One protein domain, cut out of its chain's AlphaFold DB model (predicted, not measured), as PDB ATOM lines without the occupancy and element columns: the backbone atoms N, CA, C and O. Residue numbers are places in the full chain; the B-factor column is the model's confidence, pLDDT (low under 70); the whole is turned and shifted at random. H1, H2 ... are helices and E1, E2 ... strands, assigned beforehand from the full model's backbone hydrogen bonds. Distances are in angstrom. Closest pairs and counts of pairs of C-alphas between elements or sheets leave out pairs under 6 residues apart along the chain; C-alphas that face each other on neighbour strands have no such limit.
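This is residues 27 to 70 and 79 to 126 of the 128 residues of an uncharacterized protein of SAR202 cluster bacterium (UniProt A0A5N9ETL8). One twisted antiparallel sheet of six strands makes a wall, with the single helix H1 crossing one face: two layers, a helix layer on a sheet. Four of the strands, E3 E4 E5 E6, form a meander, each the antiparallel neighbour of the one before, and a long loop, residues 48 to 61, joins the edge strands E1 and E2. The printed part has 92 residues, running H1 E1 E2 E3 E4 E5 E6, with sheet order E1 E6 E5 E4 E3 E2; the class is mostly strand. It is compact, with a radius of gyration of the C-alphas of 12.5 A and spans of 32 by 27 by 24 A.

Find C-alpha 28 at (20.876, -15.464, 3.391); from there H1, residues 28 to 37, runs 14.7 A. Next come E1, residues 45 to 47, 5.6 A, and E2, residues 62 to 67, 12.8 A. E3, residues 81 to 91, 26.5 A, bends by 53 degrees at residue 86. E4, residues 94 to 105, is the longest at 32.6 A; E5, residues 108 to 115, spans 22.7 A; E6, residues 122 to 126, 13.5 A, ends at (3.781, -16.736, 0.249).

Look at hairpin E3 and E4: N 98 and O 87 are 2.8 A apart. In hairpin E4 and E5, N 112 and O 101 are 2.9 A apart; in hairpin E5 and E6, N 123 and O 113, 2.9 A. At the edge strands, N 86 of E3 and O 66 of E2 are within hydrogen-bond range at 2.8 A, and N 46 of E1 and O 122 of E6 at 2.9 A. H1 is on the sheet at a height of 7.5 A, across the strands, at 76 degrees to E4 on the local plane. It lies over E4 only just, with 3 of its C-alphas falling there. Its closest C-alphas to E3 are Cys 28 and Cys 85, 5.7 A. In H1, 5 of 6 O i to N i+4 pairs are within hydrogen-bond range.

The C-alphas of Ser 93 and Glu 107, the two farthest apart, are 37.0 A apart. Residues 71 to 78 are not printed; C-alphas 70 and 79 are 14.2 A apart across that cut. The link E1 to E2 is long. Look for pLDDT under 70 at residues 48 to 57, 67 to 70, 79 to 82 and 118 to 119.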
ATOM      1  N   SER A  27      19.408 -18.481   7.027       82.75
ATOM      2  CA  SER A  27      20.490 -17.654   6.504       82.75
ATOM      3  C   SER A  27      20.141 -17.006   5.159       82.75
ATOM      4  O   SER A  27      19.173 -17.368   4.487       82.75
ATOM      5  N   CYS A  28      20.970 -16.047   4.732       85.06
ATOM      6  CA  CYS A  28      20.876 -15.464   3.391       85.06
ATOM      7  C   CYS A  28      21.119 -16.478   2.270       85.06
ATOM      8  O   CYS A  28      20.587 -16.307   1.176       85.06
ATOM      9  N   VAL A  29      21.916 -17.516   2.537       84.81
ATOM     10  CA  VAL A  29      22.175 -18.588   1.573       84.81
ATOM     11  C   VAL A  29      20.919 -19.440   1.412       84.81
ATOM     12  O   VAL A  29      20.448 -19.587   0.288       84.81
ATOM     13  N   ASP A  30      20.297 -19.869   2.517       86.44
ATOM     14  CA  ASP A  30      19.048 -20.649   2.482       86.44
ATOM     15  C   ASP A  30      17.938 -19.891   1.743       86.44
ATOM     16  O   ASP A  30      17.193 -20.458   0.943       86.44
ATOM     17  N   LEU A  31      17.830 -18.582   1.995       87.44
ATOM     18  CA  LEU A  31      16.838 -17.733   1.345       87.44
ATOM     19  C   LEU A  31      17.106 -17.599  -0.162       87.44
ATOM     20  O   LEU A  31      16.171 -17.692  -0.957       87.44
ATOM     21  N   ALA A  32      18.367 -17.419  -0.563       88.81
ATOM     22  CA  ALA A  32      18.749 -17.364  -1.971       88.81
ATOM     23  C   ALA A  32      18.485 -18.695  -2.689       88.81
ATOM     24  O   ALA A  32      17.980 -18.690  -3.812       88.81
ATOM     25  N   ASP A  33      18.767 -19.828  -2.044       87.38
ATOM     26  CA  ASP A  33      18.476 -21.151  -2.596       87.38
ATOM     27  C   ASP A  33      16.971 -21.403  -2.704       87.38
ATOM     28  O   ASP A  33      16.511 -21.894  -3.736       87.38
ATOM     29  N   LYS A  34      16.173 -20.966  -1.719       88.81
ATOM     30  CA  LYS A  34      14.710 -21.003  -1.830       88.81
ATOM     31  C   LYS A  34      14.228 -20.190  -3.032       88.81
ATOM     32  O   LYS A  34      13.423 -20.705  -3.802       88.81
ATOM     33  N   ILE A  35      14.734 -18.972  -3.249       90.19
ATOM     34  CA  ILE A  35      14.333 -18.105  -4.377       90.19
ATOM     35  C   ILE A  35      14.542 -18.783  -5.737       90.19
ATOM     36  O   ILE A  35      13.672 -18.676  -6.599       90.19
ATOM     37  N   LYS A  36      15.619 -19.562  -5.909       87.12
ATOM     38  CA  LYS A  36      15.873 -20.324  -7.150       87.12
ATOM     39  C   LYS A  36      14.758 -21.321  -7.480       87.12
ATOM     40  O   LYS A  36      14.546 -21.640  -8.646       87.12
ATOM     41  N   THR A  37      14.047 -21.807  -6.464       87.19
ATOM     42  CA  THR A  37      12.947 -22.775  -6.615       87.19
ATOM     43  C   THR A  37      11.582 -22.120  -6.836       87.19
ATOM     44  O   THR A  37      10.630 -22.807  -7.205       87.19
ATOM     45  N   LEU A  38      11.458 -20.807  -6.611       88.00
ATOM     46  CA  LEU A  38      10.183 -20.099  -6.656       88.00
ATOM     47  C   LEU A  38       9.871 -19.624  -8.088       88.00
ATOM     48  O   LEU A  38      10.606 -18.801  -8.639       88.00
ATOM     49  N   PRO A  39       8.778 -20.103  -8.714       86.50
ATOM     50  CA  PRO A  39       8.426 -19.688 -10.065       86.50
ATOM     51  C   PRO A  39       7.933 -18.238 -10.082       86.50
ATOM     52  O   PRO A  39       7.102 -17.839  -9.259       86.50
ATOM     53  N   ILE A  40       8.390 -17.446 -11.053       82.19
ATOM     54  CA  ILE A  40       7.885 -16.083 -11.259       82.19
ATOM     55  C   ILE A  40       6.605 -16.155 -12.098       82.19
ATOM     56  O   ILE A  40       6.631 -16.396 -13.305       82.19
ATOM     57  N   THR A  41       5.464 -15.904 -11.458       80.88
ATOM     58  CA  THR A  41       4.161 -15.771 -12.128       80.88
ATOM     59  C   THR A  41       3.587 -14.376 -11.908       80.88
ATOM     60  O   THR A  41       4.020 -13.664 -11.008       80.88
ATOM     61  N   THR A  42       2.579 -13.977 -12.687       76.50
ATOM     62  CA  THR A  42       1.900 -12.679 -12.508       76.50
ATOM     63  C   THR A  42       1.327 -12.478 -11.107       76.50
ATOM     64  O   THR A  42       1.284 -11.348 -10.639       76.50
ATOM     65  N   LYS A  43       0.955 -13.554 -10.400       83.06
ATOM     66  CA  LYS A  43       0.438 -13.486  -9.022       83.06
ATOM     67  C   LYS A  43       1.496 -13.083  -7.994       83.06
ATOM     68  O   LYS A  43       1.147 -12.639  -6.910       83.06
ATOM     69  N   ASN A  44       2.772 -13.275  -8.319       83.88
ATOM     70  CA  ASN A  44       3.894 -13.008  -7.424       83.88
ATOM     71  C   ASN A  44       4.554 -11.658  -7.710       83.88
ATOM     72  O   ASN A  44       5.549 -11.330  -7.079       83.88
ATOM     73  N   ILE A  45       4.044 -10.887  -8.668       80.38
ATOM     74  CA  ILE A  45       4.616  -9.607  -9.076       80.38
ATOM     75  C   ILE A  45       3.861  -8.490  -8.364       80.38
ATOM     76  O   ILE A  45       2.675  -8.290  -8.609       80.38
ATOM     77  N   LEU A  46       4.561  -7.739  -7.518       79.88
ATOM     78  CA  LEU A  46       4.008  -6.539  -6.886       79.88
ATOM     79  C   LEU A  46       4.293  -5.275  -7.699       79.88
ATOM     80  O   LEU A  46       3.507  -4.331  -7.672       79.88
ATOM     81  N   SER A  47       5.417  -5.230  -8.419       71.38
ATOM     82  CA  SER A  47       5.776  -4.082  -9.252       71.38
ATOM     83  C   SER A  47       6.820  -4.450 -10.318       71.38
ATOM     84  O   SER A  47       7.666  -5.301 -10.042       71.38
ATOM     85  N   PRO A  48       6.816  -3.796 -11.497       62.66
ATOM     86  CA  PRO A  48       5.661  -3.091 -12.052       62.66
ATOM     87  C   PRO A  48       4.494  -4.066 -12.301       62.66
ATOM     88  O   PRO A  48       4.707  -5.253 -12.492       62.66
ATOM     89  N   LEU A  49       3.246  -3.592 -12.299       55.66
ATOM     90  CA  LEU A  49       2.092  -4.450 -12.637       55.66
ATOM     91  C   LEU A  49       1.987  -4.698 -14.155       55.66
ATOM     92  O   LEU A  49       1.514  -5.745 -14.588       55.66
ATOM     93  N   ASN A  50       2.513  -3.759 -14.950       52.09
ATOM     94  CA  ASN A  50       2.693  -3.866 -16.396       52.09
ATOM     95  C   ASN A  50       4.182  -4.079 -16.671       52.09
ATOM     96  O   ASN A  50       4.934  -3.104 -16.652       52.09
ATOM     97  N   ILE A  51       4.640  -5.316 -16.871       50.75
ATOM     98  CA  ILE A  51       6.064  -5.547 -17.151       50.75
ATOM     99  C   ILE A  51       6.277  -6.058 -18.574       50.75
ATOM    100  O   ILE A  51       5.900  -7.186 -18.896       50.75
ATOM    101  N   ASP A  52       7.030  -5.268 -19.344       43.38
ATOM    102  CA  ASP A  52       8.174  -5.754 -20.124       43.38
ATOM    103  C   ASP A  52       9.100  -6.542 -19.183       43.38
ATOM    104  O   ASP A  52      10.100  -6.022 -18.669       43.38
ATOM    105  N   LYS A  53       8.697  -7.772 -18.829       50.84
ATOM    106  CA  LYS A  53       9.522  -8.706 -18.055       50.84
ATOM    107  C   LYS A  53      10.923  -8.717 -18.671       50.84
ATOM    108  O   LYS A  53      11.039  -8.555 -19.884       50.84
ATOM    109  N   PRO A  54      11.995  -8.985 -17.909       52.53
ATOM    110  CA  PRO A  54      13.149  -9.613 -18.537       52.53
ATOM    111  C   PRO A  54      12.580 -10.886 -19.171       52.53
ATOM    112  O   PRO A  54      12.079 -11.746 -18.447       52.53
ATOM    113  N   THR A  55      12.473 -10.901 -20.498       49.22
ATOM    114  CA  THR A  55      11.315 -11.437 -21.237       49.22
ATOM    115  C   THR A  55      11.100 -12.950 -21.101       49.22
ATOM    116  O   THR A  55      10.072 -13.456 -21.532       49.22
ATOM    117  N   ASP A  56      11.991 -13.647 -20.388       55.56
ATOM    118  CA  ASP A  56      12.078 -15.107 -20.301       55.56
ATOM    119  C   ASP A  56      12.325 -15.663 -18.878       55.56
ATOM    120  O   ASP A  56      12.636 -16.846 -18.717       55.56
ATOM    121  N   LEU A  57      12.212 -14.855 -17.815       63.28
ATOM    122  CA  LEU A  57      12.510 -15.338 -16.456       63.28
ATOM    123  C   LEU A  57      11.435 -16.284 -15.899       63.28
ATOM    124  O   LEU A  57      10.376 -15.842 -15.449       63.28
ATOM    125  N   LYS A  58      11.738 -17.589 -15.873       72.12
ATOM    126  CA  LYS A  58      10.942 -18.613 -15.166       72.12
ATOM    127  C   LYS A  58      11.229 -18.640 -13.662       72.12
ATOM    128  O   LYS A  58      10.315 -18.840 -12.865       72.12
ATOM    129  N   THR A  59      12.487 -18.428 -13.293       72.56
ATOM    130  CA  THR A  59      13.021 -18.419 -11.923       72.56
ATOM    131  C   THR A  59      14.074 -17.318 -11.803       72.56
ATOM    132  O   THR A  59      14.506 -16.767 -12.816       72.56
ATOM    133  N   LEU A  60      14.479 -16.972 -10.579       79.88
ATOM    134  CA  LEU A  60      15.532 -15.987 -10.335       79.88
ATOM    135  C   LEU A  60      16.736 -16.648  -9.671       79.88
ATOM    136  O   LEU A  60      16.617 -17.215  -8.586       79.88
ATOM    137  N   GLU A  61      17.904 -16.518 -10.288       81.19
ATOM    138  CA  GLU A  61      19.161 -16.926  -9.671       81.19
ATOM    139  C   GLU A  61      19.862 -15.719  -9.046       81.19
ATOM    140  O   GLU A  61      20.086 -14.694  -9.695       81.19
ATOM    141  N   ILE A  62      20.190 -15.843  -7.759       79.62
ATOM    142  CA  ILE A  62      20.917 -14.826  -7.001       79.62
ATOM    143  C   ILE A  62      22.375 -15.260  -6.869       79.62
ATOM    144  O   ILE A  62      22.683 -16.329  -6.342       79.62
ATOM    145  N   HIS A  63      23.263 -14.385  -7.319       72.56
ATOM    146  CA  HIS A  63      24.710 -14.485  -7.217       72.56
ATOM    147  C   HIS A  63      25.245 -13.403  -6.270       72.56
ATOM    148  O   HIS A  63      24.563 -12.416  -5.994       72.56
ATOM    149  N   GLU A  64      26.487 -13.571  -5.806       75.44
ATOM    150  CA  GLU A  64      27.208 -12.581  -4.985       75.44
ATOM    151  C   GLU A  64      26.387 -12.105  -3.769       75.44
ATOM    152  O   GLU A  64      26.012 -10.937  -3.665       75.44
ATOM    153  N   ILE A  65      26.078 -13.038  -2.863       78.25
ATOM    154  CA  ILE A  65      25.294 -12.764  -1.655       78.25
ATOM    155  C   ILE A  65      26.157 -12.001  -0.647       78.25
ATOM    156  O   ILE A  65      27.157 -12.517  -0.148       78.25
ATOM    157  N   THR A  66      25.723 -10.797  -0.297       74.38
ATOM    158  CA  THR A  66      26.279  -9.996   0.792       74.38
ATOM    159  C   THR A  66      25.240  -9.891   1.897       74.38
ATOM    160  O   THR A  66      24.105  -9.473   1.669       74.38
ATOM    161  N   ILE A  67      25.628 -10.219   3.125       66.50
ATOM    162  CA  ILE A  67      24.755 -10.035   4.282       66.50
ATOM    163  C   ILE A  67      24.682  -8.534   4.574       66.50
ATOM    164  O   ILE A  67      25.651  -7.924   5.032       66.50
ATOM    165  N   SER A  68      23.538  -7.911   4.296       57.59
ATOM    166  CA  SER A  68      23.248  -6.595   4.855       57.59
ATOM    167  C   SER A  68      22.962  -6.769   6.335       57.59
ATOM    168  O   SER A  68      22.044  -7.485   6.708       57.59
ATOM    169  N   ASN A  69      23.786  -6.119   7.151       51.81
ATOM    170  CA  ASN A  69      23.720  -6.046   8.606       51.81
ATOM    171  C   ASN A  69      22.315  -6.371   9.185       51.81
ATOM    172  O   ASN A  69      21.388  -5.593   8.934       51.81
ATOM    173  N   PRO A  70      22.144  -7.455   9.972       48.72
ATOM    174  CA  PRO A  70      20.828  -7.934  10.426       48.72
ATOM    175  C   PRO A  70      20.040  -6.916  11.271       48.72
ATOM    176  O   PRO A  70      18.843  -7.076  11.469       48.72
ATOM    177  N   ASP A  79       6.495  -4.927  11.518       46.41
ATOM    178  CA  ASP A  79       6.862  -6.164  12.202       46.41
ATOM    179  C   ASP A  79       7.499  -7.168  11.219       46.41
ATOM    180  O   ASP A  79       6.999  -7.376  10.120       46.41
ATOM    181  N   GLY A  80       8.589  -7.836  11.611       50.75
ATOM    182  CA  GLY A  80       8.896  -9.157  11.050       50.75
ATOM    183  C   GLY A  80       9.804  -9.268   9.815       50.75
ATOM    184  O   GLY A  80       9.695 -10.259   9.101       50.75
ATOM    185  N   LYS A  81      10.746  -8.355   9.540       59.97
ATOM    186  CA  LYS A  81      11.856  -8.674   8.605       59.97
ATOM    187  C   LYS A  81      12.998  -9.385   9.348       59.97
ATOM    188  O   LYS A  81      13.821  -8.714   9.960       59.97
ATOM    189  N   ILE A  82      13.044 -10.724   9.321       66.81
ATOM    190  CA  ILE A  82      14.007 -11.523  10.125       66.81
ATOM    191  C   ILE A  82      15.346 -11.748   9.400       66.81
ATOM    192  O   ILE A  82      16.401 -11.769  10.026       66.81
ATOM    193  N   ILE A  83      15.325 -11.890   8.074       76.31
ATOM    194  CA  ILE A  83      16.520 -12.112   7.246       76.31
ATOM    195  C   ILE A  83      16.490 -11.082   6.127       76.31
ATOM    196  O   ILE A  83      15.506 -11.039   5.398       76.31
ATOM    197  N   ASN A  84      17.536 -10.262   5.995       83.25
ATOM    198  CA  ASN A  84      17.657  -9.255   4.942       83.25
ATOM    199  C   ASN A  84      19.040  -9.309   4.295       83.25
ATOM    200  O   ASN A  84      20.067  -9.151   4.959       83.25
ATOM    201  N   CYS A  85      19.056  -9.527   2.990       87.69
ATOM    202  CA  CYS A  85      20.235  -9.886   2.232       87.69
ATOM    203  C   CYS A  85      20.348  -9.010   0.995       87.69
ATOM    204  O   CYS A  85      19.352  -8.621   0.388       87.69
ATOM    205  N   LYS A  86      21.585  -8.754   0.585       89.69
ATOM    206  CA  LYS A  86      21.895  -8.121  -0.691       89.69
ATOM    207  C   LYS A  86      22.483  -9.149  -1.627       89.69
ATOM    208  O   LYS A  86      23.195 -10.052  -1.201       89.69
ATOM    209  N   GLY A  87      22.201  -9.012  -2.909       89.31
ATOM    210  CA  GLY A  87      22.734  -9.908  -3.923       89.31
ATOM    211  C   GLY A  87      22.751  -9.264  -5.291       89.31
ATOM    212  O   GLY A  87      22.484  -8.070  -5.445       89.31
ATOM    213  N   LYS A  88      23.053 -10.066  -6.304       87.38
ATOM    214  CA  LYS A  88      22.919  -9.683  -7.704       87.38
ATOM    215  C   LYS A  88      22.262 -10.808  -8.485       87.38
ATOM    216  O   LYS A  88      22.748 -11.929  -8.457       87.38
ATOM    217  N   ALA A  89      21.213 -10.511  -9.239       84.25
ATOM    218  CA  ALA A  89      20.779 -11.406 -10.305       84.25
ATOM    219  C   ALA A  89      21.592 -11.141 -11.570       84.25
ATOM    220  O   ALA A  89      21.873  -9.988 -11.912       84.25
ATOM    221  N   ILE A  90      21.950 -12.210 -12.275       78.81
ATOM    222  CA  ILE A  90      22.535 -12.130 -13.612       78.81
ATOM    223  C   ILE A  90      21.443 -12.538 -14.592       78.81
ATOM    224  O   ILE A  90      20.997 -13.679 -14.597       78.81
ATOM    225  N   LEU A  91      20.990 -11.582 -15.396       75.69
ATOM    226  CA  LEU A  91      19.988 -11.776 -16.439       75.69
ATOM    227  C   LEU A  91      20.638 -11.575 -17.810       75.69
ATOM    228  O   LEU A  91      21.697 -10.952 -17.916       75.69
ATOM    229  N   SER A  92      19.975 -12.022 -18.879       72.12
ATOM    230  CA  SER A  92      20.419 -11.770 -20.261       72.12
ATOM    231  C   SER A  92      20.605 -10.277 -20.561       72.12
ATOM    232  O   SER A  92      21.489  -9.894 -21.321       72.12
ATOM    233  N   SER A  93      19.811  -9.423 -19.912       71.38
ATOM    234  CA  SER A  93      19.859  -7.966 -20.034       71.38
ATOM    235  C   SER A  93      20.901  -7.284 -19.136       71.38
ATOM    236  O   SER A  93      21.045  -6.064 -19.202       71.38
ATOM    237  N   GLY A  94      21.621  -8.031 -18.289       78.44
ATOM    238  CA  GLY A  94      22.702  -7.508 -17.452       78.44
ATOM    239  C   GLY A  94      22.666  -7.967 -15.994       78.44
ATOM    240  O   GLY A  94      21.951  -8.892 -15.612       78.44
ATOM    241  N   LYS A  95      23.474  -7.304 -15.159       81.00
ATOM    242  CA  LYS A  95      23.561  -7.570 -13.716       81.00
ATOM    243  C   LYS A  95      22.650  -6.621 -12.943       81.00
ATOM    244  O   LYS A  95      22.741  -5.406 -13.108       81.00
ATOM    245  N   TYR A  96      21.825  -7.175 -12.064       83.75
ATOM    246  CA  TYR A  96      20.825  -6.441 -11.298       83.75
ATOM    247  C   TYR A  96      21.123  -6.577  -9.809       83.75
ATOM    248  O   TYR A  96      20.988  -7.680  -9.289       83.75
ATOM    249  N   PRO A  97      21.535  -5.506  -9.112       87.44
ATOM    250  CA  PRO A  97      21.637  -5.540  -7.660       87.44
ATOM    251  C   PRO A  97      20.252  -5.747  -7.046       87.44
ATOM    252  O   PRO A  97      19.281  -5.143  -7.502       87.44
ATOM    253  N   LEU A  98      20.172  -6.591  -6.022       88.25
ATOM    254  CA  LEU A  98      18.938  -6.998  -5.361       88.25
ATOM    255  C   LEU A  98      19.035  -6.797  -3.855       88.25
ATOM    256  O   LEU A  98      20.092  -7.046  -3.273       88.25
ATOM    257  N   ASP A  99      17.898  -6.474  -3.254       89.50
ATOM    258  CA  ASP A  99      17.628  -6.724  -1.843       89.50
ATOM    259  C   ASP A  99      16.615  -7.876  -1.775       89.50
ATOM    260  O   ASP A  99      15.651  -7.907  -2.540       89.50
ATOM    261  N   PHE A 100      16.827  -8.850  -0.898       90.00
ATOM    262  CA  PHE A 100      15.900  -9.960  -0.711       90.00
ATOM    263  C   PHE A 100      15.799 -10.338   0.757       90.00
ATOM    264  O   PHE A 100      16.789 -10.331   1.490       90.00
ATOM    265  N   TYR A 101      14.584 -10.624   1.202       89.81
ATOM    266  CA  TYR A 101      14.306 -10.772   2.618       89.81
ATOM    267  C   TYR A 101      13.109 -11.668   2.898       89.81
ATOM    268  O   TYR A 101      12.269 -11.939   2.036       89.81
ATOM    269  N   LEU A 102      13.057 -12.123   4.143       87.62
ATOM    270  CA  LEU A 102      11.931 -12.843   4.703       87.62
ATOM    271  C   LEU A 102      11.049 -11.866   5.483       87.62
ATOM    272  O   LEU A 102      11.540 -11.205   6.398       87.62
ATOM    273  N   LEU A 103       9.774 -11.783   5.113       86.69
ATOM    274  CA  LEU A 103       8.773 -10.892   5.696       86.69
ATOM    275  C   LEU A 103       7.689 -11.713   6.404       86.69
ATOM    276  O   LEU A 103       7.187 -12.680   5.833       86.69
ATOM    277  N   PHE A 104       7.312 -11.315   7.616       82.69
ATOM    278  CA  PHE A 104       6.166 -11.872   8.335       82.69
ATOM    279  C   PHE A 104       5.035 -10.845   8.392       82.69
ATOM    280  O   PHE A 104       5.240  -9.727   8.851       82.69
ATOM    281  N   GLU A 105       3.839 -11.234   7.952       80.88
ATOM    282  CA  GLU A 105       2.622 -10.427   8.074       80.88
ATOM    283  C   GLU A 105       1.533 -11.281   8.731       80.88
ATOM    284  O   GLU A 105       0.949 -12.172   8.107       80.88
ATOM    285  N   GLY A 106       1.283 -11.039  10.020       80.56
ATOM    286  CA  GLY A 106       0.408 -11.890  10.828       80.56
ATOM    287  C   GLY A 106       0.971 -13.308  10.964       80.56
ATOM    288  O   GLY A 106       2.111 -13.490  11.383       80.56
ATOM    289  N   GLU A 107       0.172 -14.310  10.600       79.94
ATOM    290  CA  GLU A 107       0.578 -15.725  10.578       79.94
ATOM    291  C   GLU A 107       1.309 -16.132   9.286       79.94
ATOM    292  O   GLU A 107       1.786 -17.260   9.165       79.94
ATOM    293  N   TYR A 108       1.390 -15.234   8.300       83.94
ATOM    294  CA  TYR A 108       1.936 -15.553   6.988       83.94
ATOM    295  C   TYR A 108       3.398 -15.153   6.856       83.94
ATOM    296  O   TYR A 108       3.835 -14.097   7.314       83.94
ATOM    297  N   LYS A 109       4.137 -16.004   6.150       86.31
ATOM    298  CA  LYS A 109       5.559 -15.853   5.863       86.31
ATOM    299  C   LYS A 109       5.742 -15.648   4.363       86.31
ATOM    300  O   LYS A 109       5.216 -16.420   3.564       86.31
ATOM    301  N   TYR A 110       6.504 -14.633   3.979       89.44
ATOM    302  CA  TYR A 110       6.746 -14.275   2.588       89.44
ATOM    303  C   TYR A 110       8.234 -14.175   2.280       89.44
ATOM    304  O   TYR A 110       9.011 -13.629   3.061       89.44
ATOM    305  N   VAL A 111       8.619 -14.649   1.100       91.31
ATOM    306  CA  VAL A 111       9.900 -14.316   0.472       91.31
ATOM    307  C   VAL A 111       9.673 -13.127  -0.439       91.31
ATOM    308  O   VAL A 111       8.796 -13.180  -1.302       91.31
ATOM    309  N   VAL A 112      10.466 -12.075  -0.260       90.75
ATOM    310  CA  VAL A 112      10.401 -10.862  -1.075       90.75
ATOM    311  C   VAL A 112      11.750 -10.615  -1.734       90.75
ATOM    312  O   VAL A 112      12.793 -10.736  -1.093       90.75
ATOM    313  N   VAL A 113      11.728 -10.259  -3.017       90.88
ATOM    314  CA  VAL A 113      12.909  -9.838  -3.775       90.88
ATOM    315  C   VAL A 113      12.616  -8.517  -4.464       90.88
ATOM    316  O   VAL A 113      11.635  -8.398  -5.192       90.88
ATOM    317  N   GLU A 114      13.504  -7.550  -4.278       88.62
ATOM    318  CA  GLU A 114      13.430  -6.216  -4.855       88.62
ATOM    319  C   GLU A 114      14.684  -5.920  -5.673       88.62
ATOM    320  O   GLU A 114      15.801  -5.956  -5.145       88.62
ATOM    321  N   SER A 115      14.531  -5.543  -6.943       86.94
ATOM    322  CA  SER A 115      15.659  -4.969  -7.672       86.94
ATOM    323  C   SER A 115      15.951  -3.540  -7.258       86.94
ATOM    324  O   SER A 115      15.068  -2.704  -7.058       86.94
ATOM    325  N   GLN A 116      17.241  -3.248  -7.208       82.88
ATOM    326  CA  GLN A 116      17.775  -1.940  -6.895       82.88
ATOM    327  C   GLN A 116      18.174  -1.203  -8.181       82.88
ATOM    328  O   GLN A 116      18.490  -1.800  -9.213       82.88
ATOM    329  N   GLY A 117      18.174   0.130  -8.126       75.12
ATOM    330  CA  GLY A 117      18.513   0.998  -9.256       75.12
ATOM    331  C   GLY A 117      17.296   1.620  -9.947       75.12
ATOM    332  O   GLY A 117      16.252   1.826  -9.332       75.12
ATOM    333  N   LYS A 118      17.454   1.987 -11.228       69.50
ATOM    334  CA  LYS A 118      16.457   2.785 -11.973       69.50
ATOM    335  C   LYS A 118      15.177   2.016 -12.309       69.50
ATOM    336  O   LYS A 118      14.113   2.619 -12.374       69.50
ATOM    337  N   ARG A 119      15.275   0.704 -12.549       68.81
ATOM    338  CA  ARG A 119      14.128  -0.169 -12.838       68.81
ATOM    339  C   ARG A 119      13.898  -1.080 -11.640       68.81
ATOM    340  O   ARG A 119      14.620  -2.063 -11.474       68.81
ATOM    341  N   LYS A 120      12.921  -0.712 -10.814       74.31
ATOM    342  CA  LYS A 120      12.517  -1.481  -9.638       74.31
ATOM    343  C   LYS A 120      11.437  -2.481 -10.021       74.31
ATOM    344  O   LYS A 120      10.385  -2.081 -10.509       74.31
ATOM    345  N   TRP A 121      11.709  -3.754  -9.787       82.12
ATOM    346  CA  TRP A 121      10.729  -4.824  -9.789       82.12
ATOM    347  C   TRP A 121      10.711  -5.494  -8.421       82.12
ATOM    348  O   TRP A 121      11.729  -5.531  -7.729       82.12
ATOM    349  N   ILE A 122       9.539  -5.975  -8.020       86.56
ATOM    350  CA  ILE A 122       9.302  -6.579  -6.714       86.56
ATOM    351  C   ILE A 122       8.545  -7.882  -6.923       86.56
ATOM    352  O   ILE A 122       7.448  -7.883  -7.494       86.56
ATOM    353  N   PHE A 123       9.126  -8.972  -6.432       88.88
ATOM    354  CA  PHE A 123       8.494 -10.280  -6.385       88.88
ATOM    355  C   PHE A 123       8.199 -10.677  -4.941       88.88
ATOM    356  O   PHE A 123       9.046 -10.487  -4.070       88.88
ATOM    357  N   GLN A 124       7.019 -11.245  -4.699       90.44
ATOM    358  CA  GLN A 124       6.590 -11.743  -3.399       90.44
ATOM    359  C   GLN A 124       5.942 -13.126  -3.529       90.44
ATOM    360  O   GLN A 124       4.990 -13.337  -4.287       90.44
ATOM    361  N   TRP A 125       6.435 -14.075  -2.736       92.19
ATOM    362  CA  TRP A 125       5.887 -15.425  -2.631       92.19
ATOM    363  C   TRP A 125       5.475 -15.710  -1.200       92.19
ATOM    364  O   TRP A 125       6.283 -15.559  -0.287       92.19
ATOM    365  N   LYS A 126       4.234 -16.158  -1.014       90.75
ATOM    366  CA  LYS A 126       3.781 -16.736   0.249       90.75
ATOM    367  C   LYS A 126       4.410 -18.122   0.410       90.75
ATOM    368  O   LYS A 126       4.349 -18.918  -0.526       90.75
TER     369      LYS A 126